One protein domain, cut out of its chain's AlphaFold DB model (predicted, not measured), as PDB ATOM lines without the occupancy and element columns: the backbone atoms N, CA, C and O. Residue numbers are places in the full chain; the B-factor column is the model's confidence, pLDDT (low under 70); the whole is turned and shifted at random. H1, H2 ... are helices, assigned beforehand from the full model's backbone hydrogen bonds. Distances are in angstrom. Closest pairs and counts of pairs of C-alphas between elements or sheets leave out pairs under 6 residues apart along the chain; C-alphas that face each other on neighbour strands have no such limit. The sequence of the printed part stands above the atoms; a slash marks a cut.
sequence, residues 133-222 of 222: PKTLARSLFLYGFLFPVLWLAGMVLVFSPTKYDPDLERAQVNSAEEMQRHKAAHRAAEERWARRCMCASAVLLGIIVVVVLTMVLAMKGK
ATOM      1  N   PRO A 133     -53.954 -38.001 -29.604       54.12
ATOM      2  CA  PRO A 133     -54.306 -39.178 -28.841       54.12
ATOM      3  C   PRO A 133     -53.369 -39.262 -27.644       54.12
ATOM      4  O   PRO A 133     -52.158 -39.058 -27.770       54.12
ATOM      5  N   LYS A 134     -53.941 -39.511 -26.461       58.56
ATOM      6  CA  LYS A 134     -53.225 -39.536 -25.178       58.56
ATOM      7  C   LYS A 134     -52.229 -40.700 -25.165       58.56
ATOM      8  O   LYS A 134     -52.510 -41.764 -24.621       58.56
ATOM      9  N   THR A 135     -51.067 -40.504 -25.789       65.69
ATOM     10  CA  THR A 135     -50.023 -41.525 -25.888       65.69
ATOM     11  C   THR A 135     -49.558 -41.907 -24.489       65.69
ATOM     12  O   THR A 135     -49.309 -41.043 -23.641       65.69
ATOM     13  N   LEU A 136     -49.405 -43.210 -24.245       66.62
ATOM     14  CA  LEU A 136     -48.969 -43.722 -22.944       66.62
ATOM     15  C   LEU A 136     -47.648 -43.070 -22.505       66.62
ATOM     16  O   LEU A 136     -47.502 -42.712 -21.339       66.62
ATOM     17  N   ALA A 137     -46.736 -42.815 -23.451       68.19
ATOM     18  CA  ALA A 137     -45.469 -42.123 -23.215       68.19
ATOM     19  C   ALA A 137     -45.629 -40.731 -22.563       68.19
ATOM     20  O   ALA A 137     -44.841 -40.382 -21.681       68.19
ATOM     21  N   ARG A 138     -46.657 -39.948 -22.932       68.44
ATOM     22  CA  ARG A 138     -46.945 -38.641 -22.308       68.44
ATOM     23  C   ARG A 138     -47.396 -38.805 -20.856       68.44
ATOM     24  O   ARG A 138     -46.923 -38.070 -19.990       68.44
ATOM     25  N   SER A 139     -48.261 -39.781 -20.579       68.31
ATOM     26  CA  SER A 139     -48.716 -40.090 -19.216       68.31
ATOM     27  C   SER A 139     -47.575 -40.620 -18.341       68.31
ATOM     28  O   SER A 139     -47.397 -40.152 -17.221       68.31
ATOM     29  N   LEU A 140     -46.749 -41.535 -18.857       70.06
ATOM     30  CA  LEU A 140     -45.582 -42.093 -18.158       70.06
ATOM     31  C   LEU A 140     -44.515 -41.043 -17.841       70.06
ATOM     32  O   LEU A 140     -43.912 -41.097 -16.770       70.06
ATOM     33  N   PHE A 141     -44.314 -40.055 -18.718       68.88
ATOM     34  CA  PHE A 141     -43.455 -38.911 -18.410       68.88
ATOM     35  C   PHE A 141     -43.993 -38.105 -17.217       68.88
ATOM     36  O   PHE A 141     -43.227 -37.768 -16.314       68.88
ATOM     37  N   LEU A 142     -45.307 -37.850 -17.182       71.50
ATOM     38  CA  LEU A 142     -45.964 -37.091 -16.114       71.50
ATOM     39  C   LEU A 142     -45.934 -37.836 -14.767       71.50
ATOM     40  O   LEU A 142     -45.530 -37.267 -13.755       71.50
ATOM     41  N   TYR A 143     -46.303 -39.120 -14.754       71.06
ATOM     42  CA  TYR A 143     -46.314 -39.940 -13.537       71.06
ATOM     43  C   TYR A 143     -44.914 -40.324 -13.046       71.06
ATOM     44  O   TYR A 143     -44.716 -40.505 -11.847       71.06
ATOM     45  N   GLY A 144     -43.921 -40.431 -13.932       69.62
ATOM     46  CA  GLY A 144     -42.558 -40.779 -13.532       69.62
ATOM     47  C   GLY A 144     -41.833 -39.681 -12.743       69.62
ATOM     48  O   GLY A 144     -40.917 -39.988 -11.987       69.62
ATOM     49  N   PHE A 145     -42.295 -38.426 -12.823       68.75
ATOM     50  CA  PHE A 145     -41.868 -37.368 -11.897       68.75
ATOM     51  C   PHE A 145     -42.360 -37.615 -10.458       68.75
ATOM     52  O   PHE A 145     -41.706 -37.205  -9.504       68.75
ATOM     53  N   LEU A 146     -43.497 -38.306 -10.295       70.81
ATOM     54  CA  LEU A 146     -44.066 -38.673  -8.995       70.81
ATOM     55  C   LEU A 146     -43.482 -39.993  -8.456       70.81
ATOM     56  O   LEU A 146     -43.320 -40.146  -7.249       70.81
ATOM     57  N   PHE A 147     -43.135 -40.931  -9.344       74.19
ATOM     58  CA  PHE A 147     -42.529 -42.219  -8.996       74.19
ATOM     59  C   PHE A 147     -41.316 -42.527  -9.891       74.19
ATOM     60  O   PHE A 147     -41.500 -43.012 -11.008       74.19
ATOM     61  N   PRO A 148     -40.066 -42.368  -9.412       67.81
ATOM     62  CA  PRO A 148     -38.876 -42.613 -10.234       67.81
ATOM     63  C   PRO A 148     -38.713 -44.087 -10.649       67.81
ATOM     64  O   PRO A 148     -38.126 -44.379 -11.688       67.81
ATOM     65  N   VAL A 149     -39.301 -45.027  -9.898       69.38
ATOM     66  CA  VAL A 149     -39.386 -46.452 -10.281       69.38
ATOM     67  C   VAL A 149     -40.244 -46.645 -11.541       69.38
ATOM     68  O   VAL A 149     -39.983 -47.537 -12.346       69.38
ATOM     69  N   LEU A 150     -41.229 -45.775 -11.780       69.12
ATOM     70  CA  LEU A 150     -42.092 -45.839 -12.960       69.12
ATOM     71  C   LEU A 150     -41.345 -45.472 -14.254       69.12
ATOM     72  O   LEU A 150     -41.751 -45.900 -15.333       69.12
ATOM     73  N   TRP A 151     -40.206 -44.772 -14.179       71.06
ATOM     74  CA  TRP A 151     -39.335 -44.589 -15.345       71.06
ATOM     75  C   TRP A 151     -38.643 -45.887 -15.796       71.06
ATOM     76  O   TRP A 151     -38.388 -46.027 -16.991       71.06
ATOM     77  N   LEU A 152     -38.425 -46.878 -14.915       68.69
ATOM     78  CA  LEU A 152     -38.019 -48.222 -15.360       68.69
ATOM     79  C   LEU A 152     -39.147 -48.909 -16.141       68.69
ATOM     80  O   LEU A 152     -38.883 -49.506 -17.182       68.69
ATOM     81  N   ALA A 153     -40.402 -48.784 -15.697       68.50
ATOM     82  CA  ALA A 153     -41.552 -49.276 -16.462       68.50
ATOM     83  C   ALA A 153     -41.685 -48.546 -17.812       68.50
ATOM     84  O   ALA A 153     -41.979 -49.178 -18.825       68.50
ATOM     85  N   GLY A 154     -41.374 -47.245 -17.848       66.19
ATOM     86  CA  GLY A 154     -41.216 -46.465 -19.077       66.19
ATOM     87  C   GLY A 154     -40.170 -47.064 -20.020       66.19
ATOM     88  O   GLY A 154     -40.488 -47.318 -21.176       66.19
ATOM     89  N   MET A 155     -38.964 -47.377 -19.532       69.06
ATOM     90  CA  MET A 155     -37.930 -48.063 -20.326       69.06
ATOM     91  C   MET A 155     -38.411 -49.424 -20.849       69.06
ATOM     92  O   MET A 155     -38.260 -49.709 -22.035       69.06
ATOM     93  N   VAL A 156     -39.053 -50.245 -20.011       70.62
ATOM     94  CA  VAL A 156     -39.623 -51.537 -20.438       70.62
ATOM     95  C   VAL A 156     -40.709 -51.351 -21.506       70.62
ATOM     96  O   VAL A 156     -40.780 -52.161 -22.422       70.62
ATOM     97  N   LEU A 157     -41.500 -50.275 -21.463       68.25
ATOM     98  CA  LEU A 157     -42.481 -49.934 -22.504       68.25
ATOM     99  C   LEU A 157     -41.872 -49.410 -23.812       68.25
ATOM    100  O   LEU A 157     -42.542 -49.462 -24.837       68.25
ATOM    101  N   VAL A 158     -40.622 -48.941 -23.811       67.56
ATOM    102  CA  VAL A 158     -39.888 -48.620 -25.050       67.56
ATOM    103  C   VAL A 158     -39.370 -49.894 -25.725       67.56
ATOM    104  O   VAL A 158     -39.351 -49.976 -26.950       67.56
ATOM    105  N   PHE A 159     -38.977 -50.904 -24.942       61.50
ATOM    106  CA  PHE A 159     -38.522 -52.201 -25.463       61.50
ATOM    107  C   PHE A 159     -39.654 -53.190 -25.748       61.50
ATOM    108  O   PHE A 159     -39.513 -54.053 -26.613       61.50
ATOM    109  N   SER A 160     -40.773 -53.082 -25.035       59.28
ATOM    110  CA  SER A 160     -41.988 -53.841 -25.303       59.28
ATOM    111  C   SER A 160     -42.736 -53.154 -26.444       59.28
ATOM    112  O   SER A 160     -43.272 -52.068 -26.224       59.28
ATOM    113  N   PRO A 161     -42.806 -53.734 -27.658       56.00
ATOM    114  CA  PRO A 161     -43.634 -53.169 -28.710       56.00
ATOM    115  C   PRO A 161     -45.079 -53.212 -28.222       56.00
ATOM    116  O   PRO A 161     -45.688 -54.284 -28.190       56.00
ATOM    117  N   THR A 162     -45.607 -52.049 -27.823       54.66
ATOM    118  CA  THR A 162     -46.977 -51.884 -27.327       54.66
ATOM    119  C   THR A 162     -47.908 -52.650 -28.252       54.66
ATOM    120  O   THR A 162     -48.005 -52.338 -29.446       54.66
ATOM    121  N   LYS A 163     -48.519 -53.714 -27.707       51.22
ATOM    122  CA  LYS A 163     -49.518 -54.516 -28.407       51.22
ATOM    123  C   LYS A 163     -50.719 -53.610 -28.593       51.22
ATOM    124  O   LYS A 163     -51.515 -53.425 -27.684       51.22
ATOM    125  N   TYR A 164     -50.742 -52.987 -29.760       50.78
ATOM    126  CA  TYR A 164     -51.777 -52.077 -30.196       50.78
ATOM    127  C   TYR A 164     -53.083 -52.857 -30.238       50.78
ATOM    128  O   TYR A 164     -53.262 -53.667 -31.148       50.78
ATOM    129  N   ASP A 165     -53.935 -52.672 -29.232       47.44
ATOM    130  CA  ASP A 165     -55.194 -53.397 -29.134       47.44
ATOM    131  C   ASP A 165     -56.118 -52.919 -30.265       47.44
ATOM    132  O   ASP A 165     -56.532 -51.756 -30.274       47.44
ATOM    133  N   PRO A 166     -56.358 -53.747 -31.298       51.22
ATOM    134  CA  PRO A 166     -56.984 -53.269 -32.518       51.22
ATOM    135  C   PRO A 166     -58.504 -53.126 -32.377       51.22
ATOM    136  O   PRO A 166     -59.119 -52.553 -33.273       51.22
ATOM    137  N   ASP A 167     -59.115 -53.627 -31.299       48.97
ATOM    138  CA  ASP A 167     -60.572 -53.589 -31.126       48.97
ATOM    139  C   ASP A 167     -61.106 -52.226 -30.669       48.97
ATOM    140  O   ASP A 167     -62.219 -51.862 -31.044       48.97
ATOM    141  N   LEU A 168     -60.304 -51.413 -29.972       51.56
ATOM    142  CA  LEU A 168     -60.708 -50.055 -29.574       51.56
ATOM    143  C   LEU A 168     -60.740 -49.057 -30.745       51.56
ATOM    144  O   LEU A 168     -61.538 -48.125 -30.724       51.56
ATOM    145  N   GLU A 169     -59.920 -49.250 -31.785       47.50
ATOM    146  CA  GLU A 169     -59.874 -48.348 -32.954       47.50
ATOM    147  C   GLU A 169     -60.790 -48.767 -34.115       47.50
ATOM    148  O   GLU A 169     -61.232 -47.915 -34.890       47.50
ATOM    149  N   ARG A 170     -61.123 -50.062 -34.232       49.78
ATOM    150  CA  ARG A 170     -62.067 -50.573 -35.250       49.78
ATOM    151  C   ARG A 170     -63.452 -49.932 -35.169       49.78
ATOM    152  O   ARG A 170     -64.161 -49.921 -36.167       49.78
ATOM    153  N   ALA A 171     -63.825 -49.400 -34.007       50.34
ATOM    154  CA  ALA A 171     -65.084 -48.693 -33.802       50.34
ATOM    155  C   ALA A 171     -65.120 -47.280 -34.420       50.34
ATOM    156  O   ALA A 171     -66.205 -46.717 -34.538       50.34
ATOM    157  N   GLN A 172     -63.970 -46.695 -34.790       50.94
ATOM    158  CA  GLN A 172     -63.884 -45.282 -35.190       50.94
ATOM    159  C   GLN A 172     -63.279 -45.046 -36.587       50.94
ATOM    160  O   GLN A 172     -63.517 -43.990 -37.171       50.94
ATOM    161  N   VAL A 173     -62.529 -45.999 -37.156       51.84
ATOM    162  CA  VAL A 173     -61.854 -45.826 -38.461       51.84
ATOM    163  C   VAL A 173     -62.364 -46.841 -39.489       51.84
ATOM    164  O   VAL A 173     -61.952 -47.999 -39.502       51.84
ATOM    165  N   ASN A 174     -63.241 -46.385 -40.391       55.34
ATOM    166  CA  ASN A 174     -63.913 -47.221 -41.396       55.34
ATOM    167  C   ASN A 174     -63.014 -47.710 -42.554       55.34
ATOM    168  O   ASN A 174     -63.485 -48.484 -43.387       55.34
ATOM    169  N   SER A 175     -61.743 -47.292 -42.633       62.59
ATOM    170  CA  SER A 175     -60.812 -47.727 -43.685       62.59
ATOM    171  C   SER A 175     -59.462 -48.218 -43.143       62.59
ATOM    172  O   SER A 175     -58.781 -47.553 -42.357       62.59
ATOM    173  N   ALA A 176     -59.035 -49.400 -43.600       61.56
ATOM    174  CA  ALA A 176     -57.822 -50.075 -43.127       61.56
ATOM    175  C   ALA A 176     -56.518 -49.324 -43.476       61.56
ATOM    176  O   ALA A 176     -55.506 -49.477 -42.787       61.56
ATOM    177  N   GLU A 177     -56.544 -48.504 -44.526       63.44
ATOM    178  CA  GLU A 177     -55.432 -47.664 -44.990       63.44
ATOM    179  C   GLU A 177     -55.232 -46.412 -44.116       63.44
ATOM    180  O   GLU A 177     -54.092 -46.033 -43.832       63.44
ATOM    181  N   GLU A 178     -56.307 -45.815 -43.596       63.56
ATOM    182  CA  GLU A 178     -56.220 -44.697 -42.645       63.56
ATOM    183  C   GLU A 178     -55.660 -45.160 -41.295       63.56
ATOM    184  O   GLU A 178     -54.764 -44.519 -40.740       63.56
ATOM    185  N   MET A 179     -56.087 -46.338 -40.826       63.88
ATOM    186  CA  MET A 179     -55.550 -46.980 -39.622       63.88
ATOM    187  C   MET A 179     -54.023 -47.189 -39.708       63.88
ATOM    188  O   MET A 179     -53.316 -47.013 -38.715       63.88
ATOM    189  N   GLN A 180     -53.477 -47.541 -40.880       66.50
ATOM    190  CA  GLN A 180     -52.023 -47.683 -41.057       66.50
ATOM    191  C   GLN A 180     -51.288 -46.336 -40.988       66.50
ATOM    192  O   GLN A 180     -50.235 -46.250 -40.349       66.50
ATOM    193  N   ARG A 181     -51.846 -45.278 -41.590       68.38
ATOM    194  CA  ARG A 181     -51.276 -43.920 -41.520       68.38
ATOM    195  C   ARG A 181     -51.282 -43.383 -40.089       68.38
ATOM    196  O   ARG A 181     -50.271 -42.839 -39.645       68.38
ATOM    197  N   HIS A 182     -52.372 -43.601 -39.352       65.94
ATOM    198  CA  HIS A 182     -52.477 -43.217 -37.945       65.94
ATOM    199  C   HIS A 182     -51.406 -43.940 -37.106       65.94
ATOM    200  O   HIS A 182     -50.581 -43.291 -36.460       65.94
ATOM    201  N   LYS A 183     -51.299 -45.271 -37.228       67.38
ATOM    202  CA  LYS A 183     -50.272 -46.092 -36.551       67.38
ATOM    203  C   LYS A 183     -48.837 -45.628 -36.814       67.38
ATOM    204  O   LYS A 183     -48.031 -45.586 -35.883       67.38
ATOM    205  N   ALA A 184     -48.505 -45.263 -38.053       72.38
ATOM    206  CA  ALA A 184     -47.174 -44.760 -38.398       72.38
ATOM    207  C   ALA A 184     -46.862 -43.414 -37.712       72.38
ATOM    208  O   ALA A 184     -45.767 -43.235 -37.171       72.38
ATOM    209  N   ALA A 185     -47.832 -42.493 -37.676       70.81
ATOM    210  CA  ALA A 185     -47.693 -41.209 -36.986       70.81
ATOM    211  C   ALA A 185     -47.532 -41.382 -35.463       70.81
ATOM    212  O   ALA A 185     -46.653 -40.755 -34.864       70.81
ATOM    213  N   HIS A 186     -48.312 -42.282 -34.852       69.06
ATOM    214  CA  HIS A 186     -48.190 -42.652 -33.435       69.06
ATOM    215  C   HIS A 186     -46.791 -43.164 -33.091       69.06
ATOM    216  O   HIS A 186     -46.157 -42.617 -32.192       69.06
ATOM    217  N   ARG A 187     -46.265 -44.150 -33.835       75.31
ATOM    218  CA  ARG A 187     -44.920 -44.711 -33.596       75.31
ATOM    219  C   ARG A 187     -43.828 -43.640 -33.629       75.31
ATOM    220  O   ARG A 187     -42.991 -43.578 -32.730       75.31
ATOM    221  N   ALA A 188     -43.872 -42.749 -34.620       72.88
ATOM    222  CA  ALA A 188     -42.910 -41.653 -34.736       72.88
ATOM    223  C   ALA A 188     -43.012 -40.634 -33.582       72.88
ATOM    224  O   ALA A 188     -42.008 -40.019 -33.213       72.88
ATOM    225  N   ALA A 189     -44.200 -40.446 -32.997       71.81
ATOM    226  CA  ALA A 189     -44.380 -39.641 -31.792       71.81
ATOM    227  C   ALA A 189     -43.862 -40.374 -30.540       71.81
ATOM    228  O   ALA A 189     -43.083 -39.788 -29.781       71.81
ATOM    229  N   GLU A 190     -44.227 -41.647 -30.356       73.12
ATOM    230  CA  GLU A 190     -43.776 -42.502 -29.248       73.12
ATOM    231  C   GLU A 190     -42.245 -42.517 -29.142       73.12
ATOM    232  O   GLU A 190     -41.718 -42.215 -28.075       73.12
ATOM    233  N   GLU A 191     -41.514 -42.752 -30.239       75.19
ATOM    234  CA  GLU A 191     -40.041 -42.769 -30.234       75.19
ATOM    235  C   GLU A 191     -39.413 -41.440 -29.779       75.19
ATOM    236  O   GLU A 191     -38.412 -41.420 -29.053       75.19
ATOM    237  N   ARG A 192     -39.995 -40.303 -30.185       78.44
ATOM    238  CA  ARG A 192     -39.499 -38.967 -29.809       78.44
ATOM    239  C   ARG A 192     -39.691 -38.699 -28.316       78.44
ATOM    240  O   ARG A 192     -38.815 -38.100 -27.690       78.44
ATOM    241  N   TRP A 193     -40.806 -39.149 -27.742       74.38
ATOM    242  CA  TRP A 193     -41.075 -39.051 -26.305       74.38
ATOM    243  C   TRP A 193     -40.272 -40.077 -25.491       74.38
ATOM    244  O   TRP A 193     -39.707 -39.717 -24.459       74.38
ATOM    245  N   ALA A 194     -40.121 -41.301 -25.993       76.00
ATOM    246  CA  ALA A 194     -39.299 -42.365 -25.419       76.00
ATOM    247  C   ALA A 194     -37.844 -41.925 -25.207       76.00
ATOM    248  O   ALA A 194     -37.321 -42.033 -24.098       76.00
ATOM    249  N   ARG A 195     -37.206 -41.340 -26.234       78.44
ATOM    250  CA  ARG A 195     -35.830 -40.816 -26.125       78.44
ATOM    251  C   ARG A 195     -35.702 -39.743 -25.039       78.44
ATOM    252  O   ARG A 195     -34.739 -39.760 -24.279       78.44
ATOM    253  N   ARG A 196     -36.683 -38.838 -24.924       81.88
ATOM    254  CA  ARG A 196     -36.711 -37.800 -23.876       81.88
ATOM    255  C   ARG A 196     -36.873 -38.405 -22.478       81.88
ATOM    256  O   ARG A 196     -36.176 -37.981 -21.560       81.88
ATOM    257  N   CYS A 197     -37.738 -39.410 -22.331       75.44
ATOM    258  CA  CYS A 197     -37.923 -40.143 -21.077       75.44
ATOM    259  C   CYS A 197     -36.641 -40.880 -20.657       75.44
ATOM    260  O   CYS A 197     -36.230 -40.761 -19.507       75.44
ATOM    261  N   MET A 198     -35.966 -41.559 -21.592       77.81
ATOM    262  CA  MET A 198     -34.692 -42.245 -21.347       77.81
ATOM    263  C   MET A 198     -33.594 -41.275 -20.881       77.81
ATOM    264  O   MET A 198     -32.882 -41.565 -19.918       77.81
ATOM    265  N   CYS A 199     -33.470 -40.102 -21.512       81.81
ATOM    266  CA  CYS A 199     -32.531 -39.072 -21.061       81.81
ATOM    267  C   CYS A 199     -32.864 -38.568 -19.646       81.81
ATOM    268  O   CYS A 199     -31.963 -38.462 -18.816       81.81
ATOM    269  N   ALA A 200     -34.139 -38.297 -19.346       79.88
ATOM    270  CA  ALA A 200     -34.563 -37.853 -18.016       79.88
ATOM    271  C   ALA A 200     -34.272 -38.908 -16.929       79.88
ATOM    272  O   ALA A 200     -33.705 -38.577 -15.884       79.88
ATOM    273  N   SER A 201     -34.574 -40.183 -17.199       77.50
ATOM    274  CA  SER A 201     -34.306 -41.277 -16.262       77.50
ATOM    275  C   SER A 201     -32.813 -41.508 -16.041       77.50
ATOM    276  O   SER A 201     -32.393 -41.730 -14.907       77.50
ATOM    277  N   ALA A 202     -31.995 -41.406 -17.095       82.62
ATOM    278  CA  ALA A 202     -30.542 -41.537 -16.991       82.62
ATOM    279  C   ALA A 202     -29.922 -40.419 -16.134       82.62
ATOM    280  O   ALA A 202     -29.069 -40.696 -15.291       82.62
ATOM    281  N   VAL A 203     -30.387 -39.172 -16.293       87.62
ATOM    282  CA  VAL A 203     -29.933 -38.035 -15.476       87.62
ATOM    283  C   VAL A 203     -30.294 -38.233 -14.001       87.62
ATOM    284  O   VAL A 203     -29.426 -38.055 -13.148       87.62
ATOM    285  N   LEU A 204     -31.524 -38.654 -13.677       83.19
ATOM    286  CA  LEU A 204     -31.897 -38.898 -12.278       83.19
ATOM    287  C   LEU A 204     -31.113 -40.062 -11.664       83.19
ATOM    288  O   LEU A 204     -30.637 -39.928 -10.541       83.19
ATOM    289  N   LEU A 205     -30.942 -41.178 -12.381       84.06
ATOM    290  CA  LEU A 205     -30.121 -42.291 -11.894       84.06
ATOM    291  C   LEU A 205     -28.680 -41.836 -11.619       84.06
ATOM    292  O   LEU A 205     -28.127 -42.187 -10.579       84.06
ATOM    293  N   GLY A 206     -28.110 -40.984 -12.478       90.25
ATOM    294  CA  GLY A 206     -26.820 -40.336 -12.231       90.25
ATOM    295  C   GLY A 206     -26.804 -39.505 -10.943       90.25
ATOM    296  O   GLY A 206     -25.902 -39.670 -10.124       90.25
ATOM    297  N   ILE A 207     -27.821 -38.665 -10.715       91.38
ATOM    298  CA  ILE A 207     -27.953 -37.863  -9.484       91.38
ATOM    299  C   ILE A 207     -28.055 -38.764  -8.243       91.38
ATOM    300  O   ILE A 207     -27.359 -38.518  -7.259       91.38
ATOM    301  N   ILE A 208     -28.867 -39.825  -8.287       89.88
ATOM    302  CA  ILE A 208     -29.018 -40.782  -7.178       89.88
ATOM    303  C   ILE A 208     -27.676 -41.453  -6.863       89.88
ATOM    304  O   ILE A 208     -27.278 -41.492  -5.700       89.88
ATOM    305  N   VAL A 209     -26.945 -41.926  -7.880       92.75
ATOM    306  CA  VAL A 209     -25.617 -42.537  -7.699       92.75
ATOM    307  C   VAL A 209     -24.634 -41.548  -7.068       92.75
ATOM    308  O   VAL A 209     -23.925 -41.926  -6.137       92.75
ATOM    309  N   VAL A 210     -24.620 -40.283  -7.504       95.38
ATOM    310  CA  VAL A 210     -23.765 -39.239  -6.911       95.38
ATOM    311  C   VAL A 210     -24.115 -38.994  -5.441       95.38
ATOM    312  O   VAL A 210     -23.209 -38.965  -4.613       95.38
ATOM    313  N   VAL A 211     -25.400 -38.868  -5.091       95.12
ATOM    314  CA  VAL A 211     -25.849 -38.652  -3.699       95.12
ATOM    315  C   VAL A 211     -25.514 -39.844  -2.797       95.12
ATOM    316  O   VAL A 211     -25.088 -39.658  -1.657       95.12
ATOM    317  N   VAL A 212     -25.657 -41.075  -3.296       95.00
ATOM    318  CA  VAL A 212     -25.267 -42.279  -2.547       95.00
ATOM    319  C   VAL A 212     -23.749 -42.335  -2.362       95.00
ATOM    320  O   VAL A 212     -23.291 -42.603  -1.252       95.00
ATOM    321  N   LEU A 213     -22.955 -42.028  -3.395       95.25
ATOM    322  CA  LEU A 213     -21.494 -41.977  -3.277       95.25
ATOM    323  C   LEU A 213     -21.035 -40.923  -2.269       95.25
ATOM    324  O   LEU A 213     -20.188 -41.229  -1.433       95.25
ATOM    325  N   THR A 214     -21.576 -39.703  -2.312       95.44
ATOM    326  CA  THR A 214     -21.175 -38.644  -1.371       95.44
ATOM    327  C   THR A 214     -21.556 -38.987   0.065       95.44
ATOM    328  O   THR A 214     -20.739 -38.771   0.957       95.44
ATOM    329  N   MET A 215     -22.723 -39.600   0.297       96.25
ATOM    330  CA  MET A 215     -23.104 -40.113   1.619       96.25
ATOM    331  C   MET A 215     -22.165 -41.222   2.105       96.25
ATOM    332  O   MET A 215     -21.642 -41.129   3.213       96.25
ATOM    333  N   VAL A 216     -21.882 -42.233   1.279       95.88
ATOM    334  CA  VAL A 216     -20.974 -43.336   1.647       95.88
ATOM    335  C   VAL A 216     -19.552 -42.830   1.917       95.88
ATOM    336  O   VAL A 216     -18.927 -43.260   2.883       95.88
ATOM    337  N   LEU A 217     -19.046 -41.887   1.117       94.81
ATOM    338  CA  LEU A 217     -17.735 -41.269   1.335       94.81
ATOM    339  C   LEU A 217     -17.710 -40.416   2.613       94.81
ATOM    340  O   LEU A 217     -16.765 -40.526   3.390       94.81
ATOM    341  N   ALA A 218     -18.757 -39.630   2.882       94.62
ATOM    342  CA  ALA A 218     -18.870 -38.831   4.105       94.62
ATOM    343  C   ALA A 218     -19.007 -39.688   5.378       94.62
ATOM    344  O   ALA A 218     -18.529 -39.288   6.437       94.62
ATOM    345  N   MET A 219     -19.631 -40.867   5.279       95.00
ATOM    346  CA  MET A 219     -19.704 -41.845   6.370       95.00
ATOM    347  C   MET A 219     -18.388 -42.598   6.589       95.00
ATOM    348  O   MET A 219     -18.121 -43.011   7.708       95.00
ATOM    349  N   LYS A 220     -17.584 -42.797   5.537       88.12
ATOM    350  CA  LYS A 220     -16.329 -43.570   5.582       88.12
ATOM    351  C   LYS A 220     -15.080 -42.712   5.840       88.12
ATOM    352  O   LYS A 220     -14.010 -43.258   6.084       88.12
ATOM    353  N   GLY A 221     -15.213 -41.387   5.751       79.62
ATOM    354  CA  GLY A 221     -14.198 -40.396   6.132       79.62
ATOM    355  C   GLY A 221     -14.380 -39.817   7.543       79.62
ATOM    356  O   GLY A 221     -13.725 -38.826   7.865       79.62
ATOM    357  N   LYS A 222     -15.281 -40.396   8.343       57.94
ATOM    358  CA  LYS A 222     -15.444 -40.169   9.784       57.94
ATOM    359  C   LYS A 222     -15.044 -41.429  10.544       57.94
ATOM    360  O   LYS A 222     -14.571 -41.253  11.684       57.94
TER     361      LYS A 222
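What this domain is: This is residues 133 to 222 of the 222 residues of an uncharacterized protein of Trametes coccinea BRFM310 (UniProt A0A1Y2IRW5). One long helix, H3, makes the length of this rod, and a small hairpin of two short helices, H1 and H2, packs on a stretch near its middle. A loop, residues 160 to 175, leads from H2 back to where H3 begins, while residues 206 to 222 stick out free at the other end. The printed part has 90 residues with three named helices, in the order H1, H2, H3, and no named strand; the class is all helix. It is extended, with a radius of gyration of the C-alphas of 18.9 A and spans of 71 by 18 by 18 A.

Where its parts are: Find C-alpha 136 at (-48.969, -43.722, -22.944); from there H1 runs over residues 136 to 144. Next look at residues 150 to 159, which form H2, 14.5 A from first to last C-alpha. Then go to C-alpha 176 at (-57.822, -50.075, -43.127), where H3, residues 176 to 220, begins; it ends 64.3 A away at C-alpha 220, (-16.329, -43.570, 5.582).

How they stand to each other: H1 and H2 form a helical hairpin: they touch at a shallow tilt of 25 degrees, opposite ways, and their closest C-alphas, Gly 144 and Leu 150, are 5.1 A apart. H1 touches H3 at residues 190 to 197 of H3 alone, at a shallow tilt of 20 degrees, the same way; the closest C-alphas, Ala 137 and Trp 193, are 6.2 A apart. H2 touches H3 at residues 191 to 201 of H3 alone, at a steep tilt of 45 degrees, opposite ways; look at the C-alphas of Trp 151 and Ser 201, the closest, 6.1 A apart. In H1 and H2 every O i to N i+4 pair is within hydrogen-bond range; in H3 39 of 41 are.

The domain as a whole: The C-alphas farthest apart, those of Asn 174 and Lys 222, are 70.8 A apart. The printed part has no cut; the link from H1 to H2 is tight and that from H2 to H3 is long, 16 residues. The mean pLDDT of the printed part is 71.5, and 46 residues are under 70, among them residues 157 to 183.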